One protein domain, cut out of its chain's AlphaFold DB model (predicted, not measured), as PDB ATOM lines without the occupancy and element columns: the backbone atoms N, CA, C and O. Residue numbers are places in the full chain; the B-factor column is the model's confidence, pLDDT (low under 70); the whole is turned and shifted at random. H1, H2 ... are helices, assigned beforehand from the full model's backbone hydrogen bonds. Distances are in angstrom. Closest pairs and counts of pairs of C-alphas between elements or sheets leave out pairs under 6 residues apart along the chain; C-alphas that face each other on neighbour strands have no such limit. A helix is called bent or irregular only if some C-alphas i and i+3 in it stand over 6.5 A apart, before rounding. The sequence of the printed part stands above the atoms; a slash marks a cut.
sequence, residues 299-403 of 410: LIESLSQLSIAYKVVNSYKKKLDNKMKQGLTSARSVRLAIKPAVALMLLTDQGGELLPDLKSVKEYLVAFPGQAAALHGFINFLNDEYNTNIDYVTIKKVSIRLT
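This is residues 299 to 403 of the 410 residues of the protein "Transposase" of Acinetobacter variabilis (UniProt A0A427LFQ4). Two long helices, H1 and H2, lie side by side as an up-and-down hairpin, and a third long helix, the kinked H4, crosses H2 at nearly a right angle. H3 packs on the last residues of H2, and H5 folds back from H4 and has the element centre farthest from the mean of the C-alphas. The printed part has 105 residues with five named helices, H1 to H5 in order along the chain, and no named strand; the class is all helix. The whole is compact, with a radius of gyration of the C-alphas of 13.4 A, and its rounded outline spans 38 by 33 by 23 A.

H1, residues 308 to 325, and H2, residues 331 to 348, form a helical hairpin: they touch, run opposite ways at a shallow tilt of 14 degrees, and their closest C-alphas, those of Ala 309 and Met 345, are 5.8 A apart. H2 is the hub, touching three other helices. With residues 344 to 348 alone it touches H3, residues 358 to 367, at a steep tilt of 67 degrees; the closest C-alphas are those of Thr 348 and Ser 360, 5.6 A apart. With residues 336 to 341 alone H2 touches residues 371 to 378 of H4, which is residues 369 to 386; the two helices are about perpendicular at 79 degrees, and the closest C-alphas, of Ala 337 and Ala 374, are 5.3 A apart. H4 has a kink of 46 degrees near residue 376 and is irregular, with C-alphas 370 and 373 7.5 A apart. H1 and H4 are close but not clearly touching, their closest C-alphas, of Tyr 316 and Phe 381, being 7.0 A apart. H4 and H5, residues 392 to 401, form a second helical hairpin at a shallow tilt of 14 degrees; their closest C-alphas, of His 376 and Tyr 392, are 7.2 A apart. H3, H4 and H5 make an up and down bundle, each helix running against the one before it in the chain. H1 and H3, H1 and H5, and H2 and H5 are apart. Each O i to N i+4 pair is within hydrogen-bond range in H1 and H3, against 12 of 14 in H2, 10 of 14 in H4 and 3 of 6 in H5.

H1 begins at C-alpha 308, (-42.386, 25.118, 33.681), and is 25.7 A long from first to last C-alpha. H2 measures 25.9 A, H3 14.5 A and H4 24.2 A, with C-alpha 369 at (-21.768, 39.315, 31.493). H5 measures 15.1 A and ends at C-alpha 401, (-16.455, 46.122, 40.299).

The two C-alphas farthest apart, of Leu 306 and Arg 401, are 39.7 A apart. The printed part has no cut and no long link; the link from H2 to H3 is short and the others are tight. The mean pLDDT of the printed part is 86.9, and residues 393 to 403 are under 70.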
ATOM      1  N   LEU A 299     -35.796  29.542  19.610       95.12
ATOM      2  CA  LEU A 299     -35.270  29.624  20.976       95.12
ATOM      3  C   LEU A 299     -36.246  28.995  21.978       95.12
ATOM      4  O   LEU A 299     -35.836  28.188  22.802       95.12
ATOM      5  N   ILE A 300     -37.536  29.313  21.891       94.25
ATOM      6  CA  ILE A 300     -38.548  28.777  22.815       94.25
ATOM      7  C   ILE A 300     -38.772  27.275  22.591       94.25
ATOM      8  O   ILE A 300     -38.914  26.531  23.555       94.25
ATOM      9  N   GLU A 301     -38.750  26.812  21.339       93.25
ATOM     10  CA  GLU A 301     -38.881  25.389  20.978       93.25
ATOM     11  C   GLU A 301     -37.706  24.520  21.451       93.25
ATOM     12  O   GLU A 301     -37.822  23.297  21.438       93.25
ATOM     13  N   SER A 302     -36.591  25.122  21.885       92.62
ATOM     14  CA  SER A 302     -35.504  24.381  22.538       92.62
ATOM     15  C   SER A 302     -35.856  23.911  23.956       92.62
ATOM     16  O   SER A 302     -35.183  23.033  24.488       92.62
ATOM     17  N   LEU A 303     -36.918  24.464  24.554       91.81
ATOM     18  CA  LEU A 303     -37.450  24.046  25.848       91.81
ATOM     19  C   LEU A 303     -38.469  22.914  25.668       91.81
ATOM     20  O   LEU A 303     -39.248  22.899  24.713       91.81
ATOM     21  N   SER A 304     -38.527  21.996  26.634       90.44
ATOM     22  CA  SER A 304     -39.558  20.953  26.666       90.44
ATOM     23  C   SER A 304     -40.951  21.582  26.802       90.44
ATOM     24  O   SER A 304     -41.205  22.315  27.754       90.44
ATOM     25  N   GLN A 305     -41.879  21.290  25.883       87.25
ATOM     26  CA  GLN A 305     -43.202  21.945  25.826       87.25
ATOM     27  C   GLN A 305     -44.052  21.773  27.097       87.25
ATOM     28  O   GLN A 305     -44.927  22.596  27.363       87.25
ATOM     29  N   LEU A 306     -43.817  20.707  27.867       88.62
ATOM     30  CA  LEU A 306     -44.551  20.428  29.105       88.62
ATOM     31  C   LEU A 306     -43.939  21.110  30.338       88.62
ATOM     32  O   LEU A 306     -44.632  21.249  31.347       88.62
ATOM     33  N   SER A 307     -42.695  21.581  30.223       91.44
ATOM     34  CA  SER A 307     -41.918  22.140  31.328       91.44
ATOM     35  C   SER A 307     -42.452  23.484  31.828       91.44
ATOM     36  O   SER A 307     -43.090  24.257  31.095       91.44
ATOM     37  N   ILE A 308     -42.145  23.798  33.086       92.44
ATOM     38  CA  ILE A 308     -42.386  25.118  33.681       92.44
ATOM     39  C   ILE A 308     -41.622  26.202  32.909       92.44
ATOM     40  O   ILE A 308     -42.199  27.244  32.590       92.44
ATOM     41  N   ALA A 309     -40.382  25.932  32.501       94.06
ATOM     42  CA  ALA A 309     -39.561  26.814  31.681       94.06
ATOM     43  C   ALA A 309     -40.267  27.275  30.406       94.06
ATOM     44  O   ALA A 309     -40.331  28.476  30.131       94.06
ATOM     45  N   TYR A 310     -40.849  26.342  29.648       94.38
ATOM     46  CA  TYR A 310     -41.590  26.676  28.434       94.38
ATOM     47  C   TYR A 310     -42.790  27.579  28.739       94.38
ATOM     48  O   TYR A 310     -42.991  28.590  28.060       94.38
ATOM     49  N   LYS A 311     -43.568  27.264  29.784       94.06
ATOM     50  CA  LYS A 311     -44.739  28.062  30.189       94.06
ATOM     51  C   LYS A 311     -44.339  29.487  30.577       94.06
ATOM     52  O   LYS A 311     -44.929  30.440  30.071       94.06
ATOM     53  N   VAL A 312     -43.317  29.628  31.417       95.75
ATOM     54  CA  VAL A 312     -42.816  30.911  31.932       95.75
ATOM     55  C   VAL A 312     -42.261  31.777  30.807       95.75
ATOM     56  O   VAL A 312     -42.671  32.929  30.646       95.75
ATOM     57  N   VAL A 313     -41.379  31.224  29.971       96.38
ATOM     58  CA  VAL A 313     -40.796  31.961  28.840       96.38
ATOM     59  C   VAL A 313     -41.873  32.346  27.828       96.38
ATOM     60  O   VAL A 313     -41.841  33.456  27.298       96.38
ATOM     61  N   ASN A 314     -42.864  31.489  27.575       95.31
ATOM     62  CA  ASN A 314     -43.963  31.826  26.675       95.31
ATOM     63  C   ASN A 314     -44.876  32.925  27.254       95.31
ATOM     64  O   ASN A 314     -45.324  33.798  26.510       95.31
ATOM     65  N   SER A 315     -45.119  32.944  28.567       95.69
ATOM     66  CA  SER A 315     -45.822  34.048  29.240       95.69
ATOM     67  C   SER A 315     -45.037  35.359  29.147       95.69
ATOM     68  O   SER A 315     -45.602  36.393  28.787       95.69
ATOM     69  N   TYR A 316     -43.716  35.312  29.347       96.94
ATOM     70  CA  TYR A 316     -42.851  36.475  29.146       96.94
ATOM     71  C   TYR A 316     -42.898  36.971  27.696       96.94
ATOM     72  O   TYR A 316     -43.069  38.165  27.437       96.94
ATOM     73  N   LYS A 317     -42.845  36.046  26.733       96.44
ATOM     74  CA  LYS A 317     -42.988  36.343  25.307       96.44
ATOM     75  C   LYS A 317     -44.322  37.027  25.003       96.44
ATOM     76  O   LYS A 317     -44.320  38.014  24.281       96.44
ATOM     77  N   LYS A 318     -45.443  36.592  25.593       95.56
ATOM     78  CA  LYS A 318     -46.746  37.271  25.442       95.56
ATOM     79  C   LYS A 318     -46.716  38.714  25.965       95.56
ATOM     80  O   LYS A 318     -47.234  39.608  25.296       95.56
ATOM     81  N   LYS A 319     -46.076  38.964  27.116       95.12
ATOM     82  CA  LYS A 319     -45.886  40.324  27.667       95.12
ATOM     83  C   LYS A 319     -45.085  41.204  26.699       95.12
ATOM     84  O   LYS A 319     -45.446  42.357  26.470       95.12
ATOM     85  N   LEU A 320     -44.034  40.655  26.088       95.31
ATOM     86  CA  LEU A 320     -43.225  41.348  25.080       95.31
ATOM     87  C   LEU A 320     -43.973  41.563  23.754       95.31
ATOM     88  O   LEU A 320     -43.903  42.658  23.196       95.31
ATOM     89  N   ASP A 321     -44.730  40.572  23.282       92.69
ATOM     90  CA  ASP A 321     -45.563  40.665  22.077       92.69
ATOM     91  C   ASP A 321     -46.631  41.769  22.234       92.69
ATOM     92  O   ASP A 321     -46.900  42.506  21.286       92.69
ATOM     93  N   ASN A 322     -47.197  41.957  23.434       93.12
ATOM     94  CA  ASN A 322     -48.127  43.060  23.716       93.12
ATOM     95  C   ASN A 322     -47.449  44.435  23.643       93.12
ATOM     96  O   ASN A 322     -47.990  45.346  23.019       93.12
ATOM     97  N   LYS A 323     -46.239  44.579  24.201       92.56
ATOM     98  CA  LYS A 323     -45.445  45.814  24.046       92.56
ATOM     99  C   LYS A 323     -45.124  46.095  22.579       92.56
ATOM    100  O   LYS A 323     -45.125  47.247  22.159       92.56
ATOM    101  N   MET A 324     -44.858  45.047  21.800       91.56
ATOM    102  CA  MET A 324     -44.565  45.166  20.372       91.56
ATOM    103  C   MET A 324     -45.797  45.648  19.596       91.56
ATOM    104  O   MET A 324     -45.681  46.566  18.793       91.56
ATOM    105  N   LYS A 325     -46.991  45.112  19.897       89.56
ATOM    106  CA  LYS A 325     -48.267  45.586  19.324       89.56
ATOM    107  C   LYS A 325     -48.566  47.053  19.648       89.56
ATOM    108  O   LYS A 325     -49.190  47.729  18.843       89.56
ATOM    109  N   GLN A 326     -48.116  47.539  20.803       91.31
ATOM    110  CA  GLN A 326     -48.239  48.942  21.218       91.31
ATOM    111  C   GLN A 326     -47.157  49.857  20.611       91.31
ATOM    112  O   GLN A 326     -47.119  51.040  20.925       91.31
ATOM    113  N   GLY A 327     -46.243  49.328  19.790       88.81
ATOM    114  CA  GLY A 327     -45.136  50.097  19.210       88.81
ATOM    115  C   GLY A 327     -44.012  50.443  20.196       88.81
ATOM    116  O   GLY A 327     -43.093  51.173  19.842       88.81
ATOM    117  N   LEU A 328     -44.040  49.901  21.419       91.69
ATOM    118  CA  LEU A 328     -43.057  50.194  22.472       91.69
ATOM    119  C   LEU A 328     -41.753  49.395  22.326       91.69
ATOM    120  O   LEU A 328     -40.783  49.641  23.039       91.69
ATOM    121  N   THR A 329     -41.729  48.381  21.460       90.94
ATOM    122  CA  THR A 329     -40.543  47.553  21.213       90.94
ATOM    123  C   THR A 329     -40.569  46.950  19.809       90.94
ATOM    124  O   THR A 329     -41.601  46.950  19.144       90.94
ATOM    125  N   SER A 330     -39.434  46.414  19.358       92.00
ATOM    126  CA  SER A 330     -39.281  45.779  18.040       92.00
ATOM    127  C   SER A 330     -39.154  44.258  18.153       92.00
ATOM    128  O   SER A 330     -38.683  43.754  19.174       92.00
ATOM    129  N   ALA A 331     -39.452  43.513  17.081       91.25
ATOM    130  CA  ALA A 331     -39.241  42.059  17.044       91.25
ATOM    131  C   ALA A 331     -37.789  41.655  17.370       91.25
ATOM    132  O   ALA A 331     -37.551  40.649  18.041       91.25
ATOM    133  N   ARG A 332     -36.807  42.477  16.968       93.12
ATOM    134  CA  ARG A 332     -35.394  42.285  17.324       93.12
ATOM    135  C   ARG A 332     -35.176  42.403  18.833       93.12
ATOM    136  O   ARG A 332     -34.481  41.574  19.415       93.12
ATOM    137  N   SER A 333     -35.761  43.417  19.464       92.81
ATOM    138  CA  SER A 333     -35.682  43.614  20.914       92.81
ATOM    139  C   SER A 333     -36.353  42.466  21.675       92.81
ATOM    140  O   SER A 333     -35.800  41.998  22.667       92.81
ATOM    141  N   VAL A 334     -37.486  41.952  21.176       94.62
ATOM    142  CA  VAL A 334     -38.134  40.749  21.727       94.62
ATOM    143  C   VAL A 334     -37.183  39.553  21.675       94.62
ATOM    144  O   VAL A 334     -36.944  38.925  22.706       94.62
ATOM    145  N   ARG A 335     -36.562  39.268  20.520       95.44
ATOM    146  CA  ARG A 335     -35.581  38.174  20.398       95.44
ATOM    147  C   ARG A 335     -34.414  38.339  21.373       95.44
ATOM    148  O   ARG A 335     -33.984  37.367  21.991       95.44
ATOM    149  N   LEU A 336     -33.884  39.558  21.494       94.12
ATOM    150  CA  LEU A 336     -32.765  39.864  22.387       94.12
ATOM    151  C   LEU A 336     -33.119  39.695  23.869       94.12
ATOM    152  O   LEU A 336     -32.231  39.340  24.632       94.12
ATOM    153  N   ALA A 337     -34.379  39.895  24.262       94.75
ATOM    154  CA  ALA A 337     -34.856  39.635  25.621       94.75
ATOM    155  C   ALA A 337     -35.170  38.145  25.869       94.75
ATOM    156  O   ALA A 337     -34.889  37.621  26.943       94.75
ATOM    157  N   ILE A 338     -35.704  37.431  24.871       96.75
ATOM    158  CA  ILE A 338     -36.036  36.000  24.991       96.75
ATOM    159  C   ILE A 338     -34.788  35.120  25.052       96.75
ATOM    160  O   ILE A 338     -34.766  34.140  25.792       96.75
ATOM    161  N   LYS A 339     -33.734  35.455  24.299       95.44
ATOM    162  CA  LYS A 339     -32.492  34.669  24.272       95.44
ATOM    163  C   LYS A 339     -31.883  34.430  25.671       95.44
ATOM    164  O   LYS A 339     -31.646  33.264  25.986       95.44
ATOM    165  N   PRO A 340     -31.636  35.458  26.507       94.75
ATOM    166  CA  PRO A 340     -31.123  35.246  27.857       94.75
ATOM    167  C   PRO A 340     -32.126  34.541  28.769       94.75
ATOM    168  O   PRO A 340     -31.710  33.719  29.575       94.75
ATOM    169  N   ALA A 341     -33.431  34.790  28.610       95.81
ATOM    170  CA  ALA A 341     -34.463  34.107  29.391       95.81
ATOM    171  C   ALA A 341     -34.442  32.583  29.169       95.81
ATOM    172  O   ALA A 341     -34.376  31.823  30.129       95.81
ATOM    173  N   VAL A 342     -34.417  32.134  27.907       95.69
ATOM    174  CA  VAL A 342     -34.306  30.704  27.559       95.69
ATOM    175  C   VAL A 342     -33.008  30.107  28.097       95.69
ATOM    176  O   VAL A 342     -33.026  29.040  28.705       95.69
ATOM    177  N   ALA A 343     -31.883  30.795  27.886       94.44
ATOM    178  CA  ALA A 343     -30.580  30.298  28.308       94.44
ATOM    179  C   ALA A 343     -30.470  30.173  29.840       94.44
ATOM    180  O   ALA A 343     -29.892  29.202  30.320       94.44
ATOM    181  N   LEU A 344     -31.056  31.106  30.599       94.81
ATOM    182  CA  LEU A 344     -31.113  31.031  32.059       94.81
ATOM    183  C   LEU A 344     -31.972  29.851  32.537       94.81
ATOM    184  O   LEU A 344     -31.550  29.137  33.446       94.81
ATOM    185  N   MET A 345     -33.144  29.620  31.930       94.62
ATOM    186  CA  MET A 345     -33.989  28.476  32.298       94.62
ATOM    187  C   MET A 345     -33.263  27.145  32.060       94.62
ATOM    188  O   MET A 345     -33.249  26.300  32.947       94.62
ATOM    189  N   LEU A 346     -32.605  26.987  30.905       92.38
ATOM    190  CA  LEU A 346     -31.836  25.778  30.580       92.38
ATOM    191  C   LEU A 346     -30.623  25.566  31.494       92.38
ATOM    192  O   LEU A 346     -30.262  24.423  31.760       92.38
ATOM    193  N   LEU A 347     -29.975  26.650  31.937       92.00
ATOM    194  CA  LEU A 347     -28.866  26.574  32.891       92.00
ATOM    195  C   LEU A 347     -29.354  26.155  34.282       92.00
ATOM    196  O   LEU A 347     -28.678  25.383  34.950       92.00
ATOM    197  N   THR A 348     -30.509  26.677  34.700       89.88
ATOM    198  CA  THR A 348     -31.103  26.400  36.014       89.88
ATOM    199  C   THR A 348     -31.471  24.928  36.146       89.88
ATOM    200  O   THR A 348     -31.129  24.286  37.134       89.88
ATOM    201  N   ASP A 349     -32.176  24.400  35.150       86.56
ATOM    202  CA  ASP A 349     -32.578  23.005  35.107       86.56
ATOM    203  C   ASP A 349     -32.791  22.581  33.652       86.56
ATOM    204  O   ASP A 349     -33.643  23.126  32.945       86.56
ATOM    205  N   GLN A 350     -32.044  21.570  33.206       81.06
ATOM    206  CA  GLN A 350     -32.203  21.014  31.862       81.06
ATOM    207  C   GLN A 350     -33.584  20.371  31.661       81.06
ATOM    208  O   GLN A 350     -34.072  20.337  30.530       81.06
ATOM    209  N   GLY A 351     -34.220  19.883  32.736       78.38
ATOM    210  CA  GLY A 351     -35.599  19.384  32.720       78.38
ATOM    211  C   GLY A 351     -36.645  20.496  32.580       78.38
ATOM    212  O   GLY A 351     -37.733  20.258  32.053       78.38
ATOM    213  N   GLY A 352     -36.292  21.725  32.965       84.19
ATOM    214  CA  GLY A 352     -37.137  22.911  32.892       84.19
ATOM    215  C   GLY A 352     -38.251  22.969  33.940       84.19
ATOM    216  O   GLY A 352     -39.222  23.694  33.734       84.19
ATOM    217  N   GLU A 353     -38.157  22.221  35.035       89.94
ATOM    218  CA  GLU A 353     -39.163  22.192  36.102       89.94
ATOM    219  C   GLU A 353     -38.871  23.205  37.220       89.94
ATOM    220  O   GLU A 353     -39.777  23.615  37.942       89.94
ATOM    221  N   LEU A 354     -37.625  23.668  37.352       89.75
ATOM    222  CA  LEU A 354     -37.249  24.657  38.368       89.75
ATOM    223  C   LEU A 354     -37.230  26.084  37.813       89.75
ATOM    224  O   LEU A 354     -36.824  26.338  36.676       89.75
ATOM    225  N   LEU A 355     -37.652  27.036  38.650       92.06
ATOM    226  CA  LEU A 355     -37.474  28.461  38.386       92.06
ATOM    227  C   LEU A 355     -36.062  28.907  38.794       92.06
ATOM    228  O   LEU A 355     -35.515  28.366  39.756       92.06
ATOM    229  N   PRO A 356     -35.470  29.900  38.104       91.69
ATOM    230  CA  PRO A 356     -34.166  30.432  38.472       91.69
ATOM    231  C   PRO A 356     -34.214  31.079  39.852       91.69
ATOM    232  O   PRO A 356     -35.164  31.791  40.174       91.69
ATOM    233  N   ASP A 357     -33.154  30.885  40.629       89.88
ATOM    234  CA  ASP A 357     -32.915  31.592  41.879       89.88
ATOM    235  C   ASP A 357     -31.731  32.567  41.733       89.88
ATOM    236  O   ASP A 357     -31.139  32.745  40.659       89.88
ATOM    237  N   LEU A 358     -31.358  33.220  42.836       88.69
ATOM    238  CA  LEU A 358     -30.232  34.151  42.852       88.69
ATOM    239  C   LEU A 358     -28.901  33.485  42.456       88.69
ATOM    240  O   LEU A 358     -28.036  34.149  41.877       88.69
ATOM    241  N   LYS A 359     -28.714  32.200  42.773       88.75
ATOM    242  CA  LYS A 359     -27.490  31.460  42.460       88.75
ATOM    243  C   LYS A 359     -27.406  31.204  40.957       88.75
ATOM    244  O   LYS A 359     -26.409  31.597  40.350       88.75
ATOM    245  N   SER A 360     -28.471  30.687  40.347       91.00
ATOM    246  CA  SER A 360     -28.553  30.450  38.900       91.00
ATOM    247  C   SER A 360     -28.330  31.732  38.094       91.00
ATOM    248  O   SER A 360     -27.625  31.731  37.084       91.00
ATOM    249  N   VAL A 361     -28.871  32.867  38.556       90.94
ATOM    250  CA  VAL A 361     -28.657  34.172  37.908       90.94
ATOM    251  C   VAL A 361     -27.195  34.621  37.998       90.94
ATOM    252  O   VAL A 361     -26.652  35.122  37.012       90.94
ATOM    253  N   LYS A 362     -26.532  34.442  39.148       89.06
ATOM    254  CA  LYS A 362     -25.106  34.775  39.297       89.06
ATOM    255  C   LYS A 362     -24.237  33.917  38.383       89.06
ATOM    256  O   LYS A 362     -23.407  34.466  37.663       89.06
ATOM    257  N   GLU A 363     -24.459  32.606  38.372       90.19
ATOM    258  CA  GLU A 363     -23.736  31.666  37.507       90.19
ATOM    259  C   GLU A 363     -23.908  32.029  36.027       90.19
ATOM    260  O   GLU A 363     -22.929  32.115  35.281       90.19
ATOM    261  N   TYR A 364     -25.136  32.362  35.620       92.19
ATOM    262  CA  TYR A 364     -25.417  32.818  34.266       92.19
ATOM    263  C   TYR A 364     -24.642  34.089  33.894       92.19
ATOM    264  O   TYR A 364     -24.071  34.173  32.806       92.19
ATOM    265  N   LEU A 365     -24.609  35.091  34.774       90.25
ATOM    266  CA  LEU A 365     -23.959  36.375  34.491       90.25
ATOM    267  C   LEU A 365     -22.431  36.301  34.523       90.25
ATOM    268  O   LEU A 365     -21.788  37.098  33.844       90.25
ATOM    269  N   VAL A 366     -21.853  35.342  35.249       88.31
ATOM    270  CA  VAL A 366     -20.420  35.028  35.143       88.31
ATOM    271  C   VAL A 366     -20.102  34.493  33.747       88.31
ATOM    272  O   VAL A 366     -19.141  34.939  33.124       88.31
ATOM    273  N   ALA A 367     -20.934  33.592  33.217       85.69
ATOM    274  CA  ALA A 367     -20.749  33.042  31.876       85.69
ATOM    275  C   ALA A 367     -21.091  34.045  30.753       85.69
ATOM    276  O   ALA A 367     -20.478  34.019  29.684       85.69
ATOM    277  N   PHE A 368     -22.062  34.939  30.975       87.88
ATOM    278  CA  PHE A 368     -22.598  35.852  29.957       87.88
ATOM    279  C   PHE A 368     -22.768  37.300  30.464       87.88
ATOM    280  O   PHE A 368     -23.882  37.839  30.430       87.88
ATOM    281  N   PRO A 369     -21.683  37.995  30.856       84.25
ATOM    282  CA  PRO A 369     -21.768  39.315  31.493       84.25
ATOM    283  C   PRO A 369     -22.437  40.375  30.604       84.25
ATOM    284  O   PRO A 369     -23.210  41.207  31.080       84.25
ATOM    285  N   GLY A 370     -22.235  40.302  29.283       85.56
ATOM    286  CA  GLY A 370     -22.842  41.221  28.313       85.56
ATOM    287  C   GLY A 370     -24.370  41.115  28.174       85.56
ATOM    288  O   GLY A 370     -24.972  41.948  27.501       85.56
ATOM    289  N   GLN A 371     -25.016  40.115  28.787       88.50
ATOM    290  CA  GLN A 371     -26.471  39.920  28.716       88.50
ATOM    291  C   GLN A 371     -27.224  40.473  29.934       88.50
ATOM    292  O   GLN A 371     -28.453  40.435  29.949       88.50
ATOM    293  N   ALA A 372     -26.520  41.054  30.911       85.00
ATOM    294  CA  ALA A 372     -27.103  41.596  32.139       85.00
ATOM    295  C   ALA A 372     -28.296  42.536  31.866       85.00
ATOM    296  O   ALA A 372     -29.412  42.314  32.337       85.00
ATOM    297  N   ALA A 373     -28.107  43.558  31.029       83.62
ATOM    298  CA  ALA A 373     -29.166  44.523  30.724       83.62
ATOM    299  C   ALA A 373     -30.413  43.876  30.088       83.62
ATOM    300  O   ALA A 373     -31.534  44.277  30.398       83.62
ATOM    301  N   ALA A 374     -30.227  42.864  29.236       86.50
ATOM    302  CA  ALA A 374     -31.325  42.149  28.588       86.50
ATOM    303  C   ALA A 374     -32.044  41.183  29.548       86.50
ATOM    304  O   ALA A 374     -33.249  40.978  29.415       86.50
ATOM    305  N   LEU A 375     -31.327  40.630  30.534       90.50
ATOM    306  CA  LEU A 375     -31.870  39.696  31.521       90.50
ATOM    307  C   LEU A 375     -32.726  40.388  32.593       90.50
ATOM    308  O   LEU A 375     -33.696  39.807  33.072       90.50
ATOM    309  N   HIS A 376     -32.418  41.644  32.925       89.81
ATOM    310  CA  HIS A 376     -33.149  42.423  33.933       89.81
ATOM    311  C   HIS A 376     -34.671  42.420  33.715       89.81
ATOM    312  O   HIS A 376     -35.441  42.230  34.651       89.81
ATOM    313  N   GLY A 377     -35.115  42.573  32.462       91.25
ATOM    314  CA  GLY A 377     -36.541  42.571  32.136       91.25
ATOM    315  C   GLY A 377     -37.233  41.229  32.392       91.25
ATOM    316  O   GLY A 377     -38.432  41.219  32.662       91.25
ATOM    317  N   PHE A 378     -36.502  40.115  32.301       95.38
ATOM    318  CA  PHE A 378     -37.024  38.785  32.603       95.38
ATOM    319  C   PHE A 378     -37.051  38.526  34.110       95.38
ATOM    320  O   PHE A 378     -38.033  37.992  34.607       95.38
ATOM    321  N   ILE A 379     -36.036  38.978  34.851       93.25
ATOM    322  CA  ILE A 379     -36.004  38.838  36.314       93.25
ATOM    323  C   ILE A 379     -37.139  39.622  36.969       93.25
ATOM    324  O   ILE A 379     -37.843  39.074  37.808       93.25
ATOM    325  N   ASN A 380     -37.391  40.860  36.535       92.94
ATOM    326  CA  ASN A 380     -38.532  41.619  37.053       92.94
ATOM    327  C   ASN A 380     -39.851  40.904  36.747       92.94
ATOM    328  O   ASN A 380     -40.699  40.791  37.615       92.94
ATOM    329  N   PHE A 381     -39.989  40.323  35.551       94.81
ATOM    330  CA  PHE A 381     -41.149  39.496  35.227       94.81
ATOM    331  C   PHE A 381     -41.284  38.261  36.141       94.81
ATOM    332  O   PHE A 381     -42.393  37.956  36.566       94.81
ATOM    333  N   LEU A 382     -40.187  37.571  36.469       94.62
ATOM    334  CA  LEU A 382     -40.196  36.444  37.411       94.62
ATOM    335  C   LEU A 382     -40.538  36.875  38.843       94.62
ATOM    336  O   LEU A 382     -41.202  36.135  39.566       94.62
ATOM    337  N   ASN A 383     -40.078  38.047  39.274       92.69
ATOM    338  CA  ASN A 383     -40.407  38.592  40.589       92.69
ATOM    339  C   ASN A 383     -41.891  38.976  40.660       92.69
ATOM    340  O   ASN A 383     -42.573  38.550  41.586       92.69
ATOM    341  N   ASP A 384     -42.389  39.694  39.650       91.56
ATOM    342  CA  ASP A 384     -43.766  40.193  39.595       91.56
ATOM    343  C   ASP A 384     -44.799  39.055  39.508       91.56
ATOM    344  O   ASP A 384     -45.814  39.081  40.196       91.56
ATOM    345  N   GLU A 385     -44.564  38.058  38.645       92.69
ATOM    346  CA  GLU A 385     -45.586  37.061  38.273       92.69
ATOM    347  C   GLU A 385     -45.395  35.704  38.968       92.69
ATOM    348  O   GLU A 385     -46.317  34.890  39.003       92.69
ATOM    349  N   TYR A 386     -44.194  35.434  39.494       90.56
ATOM    350  CA  TYR A 386     -43.832  34.140  40.090       90.56
ATOM    351  C   TYR A 386     -43.200  34.259  41.488       90.56
ATOM    352  O   TYR A 386     -42.795  33.245  42.051       90.56
ATOM    353  N   ASN A 387     -43.130  35.468  42.062       86.75
ATOM    354  CA  ASN A 387     -42.672  35.740  43.431       86.75
ATOM    355  C   ASN A 387     -41.292  35.135  43.778       86.75
ATOM    356  O   ASN A 387     -41.059  34.642  44.881       86.75
ATOM    357  N   THR A 388     -40.369  35.154  42.813       85.19
ATOM    358  CA  THR A 388     -39.028  34.550  42.953       85.19
ATOM    359  C   THR A 388     -38.060  35.361  43.830       85.19
ATOM    360  O   THR A 388     -37.030  34.830  44.236       85.19
ATOM    361  N   ASN A 389     -38.390  36.616  44.166       85.31
ATOM    362  CA  ASN A 389     -37.622  37.504  45.058       85.31
ATOM    363  C   ASN A 389     -36.115  37.595  44.739       85.31
ATOM    364  O   ASN A 389     -35.264  37.689  45.624       85.31
ATOM    365  N   ILE A 390     -35.768  37.588  43.451       86.06
ATOM    366  CA  ILE A 390     -34.390  37.694  42.975       86.06
ATOM    367  C   ILE A 390     -33.949  39.160  43.052       86.06
ATOM    368  O   ILE A 390     -34.361  39.994  42.238       86.06
ATOM    369  N   ASP A 391     -33.062  39.473  43.999       81.44
ATOM    370  CA  ASP A 391     -32.452  40.801  44.125       81.44
ATOM    371  C   ASP A 391     -31.360  41.031  43.068       81.44
ATOM    372  O   ASP A 391     -30.158  40.833  43.276       81.44
ATOM    373  N   TYR A 392     -31.798  41.479  41.897       71.31
ATOM    374  CA  TYR A 392     -30.919  41.808  40.782       71.31
ATOM    375  C   TYR A 392     -30.140  43.124  40.967       71.31
ATOM    376  O   TYR A 392     -29.057  43.299  40.396       71.31
ATOM    377  N   VAL A 393     -30.660  44.065  41.764       66.81
ATOM    378  CA  VAL A 393     -30.055  45.397  41.957       66.81
ATOM    379  C   VAL A 393     -28.706  45.270  42.661       66.81
ATOM    380  O   VAL A 393     -27.737  45.940  42.282       66.81
ATOM    381  N   THR A 394     -28.608  44.354  43.621       61.97
ATOM    382  CA  THR A 394     -27.357  44.059  44.324       61.97
ATOM    383  C   THR A 394     -26.322  43.389  43.410       61.97
ATOM    384  O   THR A 394     -25.132  43.697  43.499       61.97
ATOM    385  N   ILE A 395     -26.748  42.569  42.442       63.31
ATOM    386  CA  ILE A 395     -25.850  41.894  41.485       63.31
ATOM    387  C   ILE A 395     -25.196  42.898  40.531       63.31
ATOM    388  O   ILE A 395     -23.980  42.863  40.332       63.31
ATOM    389  N   LYS A 396     -25.968  43.852  39.991       57.66
ATOM    390  CA  LYS A 396     -25.455  44.864  39.050       57.66
ATOM    391  C   LYS A 396     -24.326  45.707  39.666       57.66
ATOM    392  O   LYS A 396     -23.391  46.075  38.961       57.66
ATOM    393  N   LYS A 397     -24.376  45.973  40.979       54.12
ATOM    394  CA  LYS A 397     -23.320  46.696  41.714       54.12
ATOM    395  C   LYS A 397     -22.028  45.882  41.881       54.12
ATOM    396  O   LYS A 397     -20.952  46.473  41.907       54.12
ATOM    397  N   VAL A 398     -22.119  44.553  41.968       52.06
ATOM    398  CA  VAL A 398     -20.959  43.654  42.120       52.06
ATOM    399  C   VAL A 398     -20.266  43.402  40.779       52.06
ATOM    400  O   VAL A 398     -19.041  43.443  40.707       52.06
ATOM    401  N   SER A 399     -21.023  43.230  39.691       47.03
ATOM    402  CA  SER A 399     -20.469  42.990  38.349       47.03
ATOM    403  C   SER A 399     -19.660  44.173  37.798       47.03
ATOM    404  O   SER A 399     -18.658  43.957  37.126       47.03
ATOM    405  N   ILE A 400     -20.041  45.415  38.125       45.53
ATOM    406  CA  ILE A 400     -19.309  46.634  37.720       45.53
ATOM    407  C   ILE A 400     -17.921  46.717  38.389       45.53
ATOM    408  O   ILE A 400     -16.987  47.265  37.803       45.53
ATOM    409  N   ARG A 401     -17.749  46.138  39.588       39.62
ATOM    410  CA  ARG A 401     -16.455  46.122  40.299       39.62
ATOM    411  C   ARG A 401     -15.454  45.108  39.736       39.62
ATOM    412  O   ARG A 401     -14.261  45.296  39.917       39.62
ATOM    413  N   LEU A 402     -15.912  44.075  39.025       41.50
ATOM    414  CA  LEU A 402     -15.043  43.061  38.406       41.50
ATOM    415  C   LEU A 402     -14.512  43.481  37.023       41.50
ATOM    416  O   LEU A 402     -13.708  42.767  36.432       41.50
ATOM    417  N   THR A 403     -14.954  44.630  36.505       34.69
ATOM    418  CA  THR A 403     -14.552  45.173  35.196       34.69
ATOM    419  C   THR A 403     -13.606  46.377  35.278       34.69
ATOM    420  O   THR A 403     -13.275  46.947  34.240       34.69
TER     421      THR A 403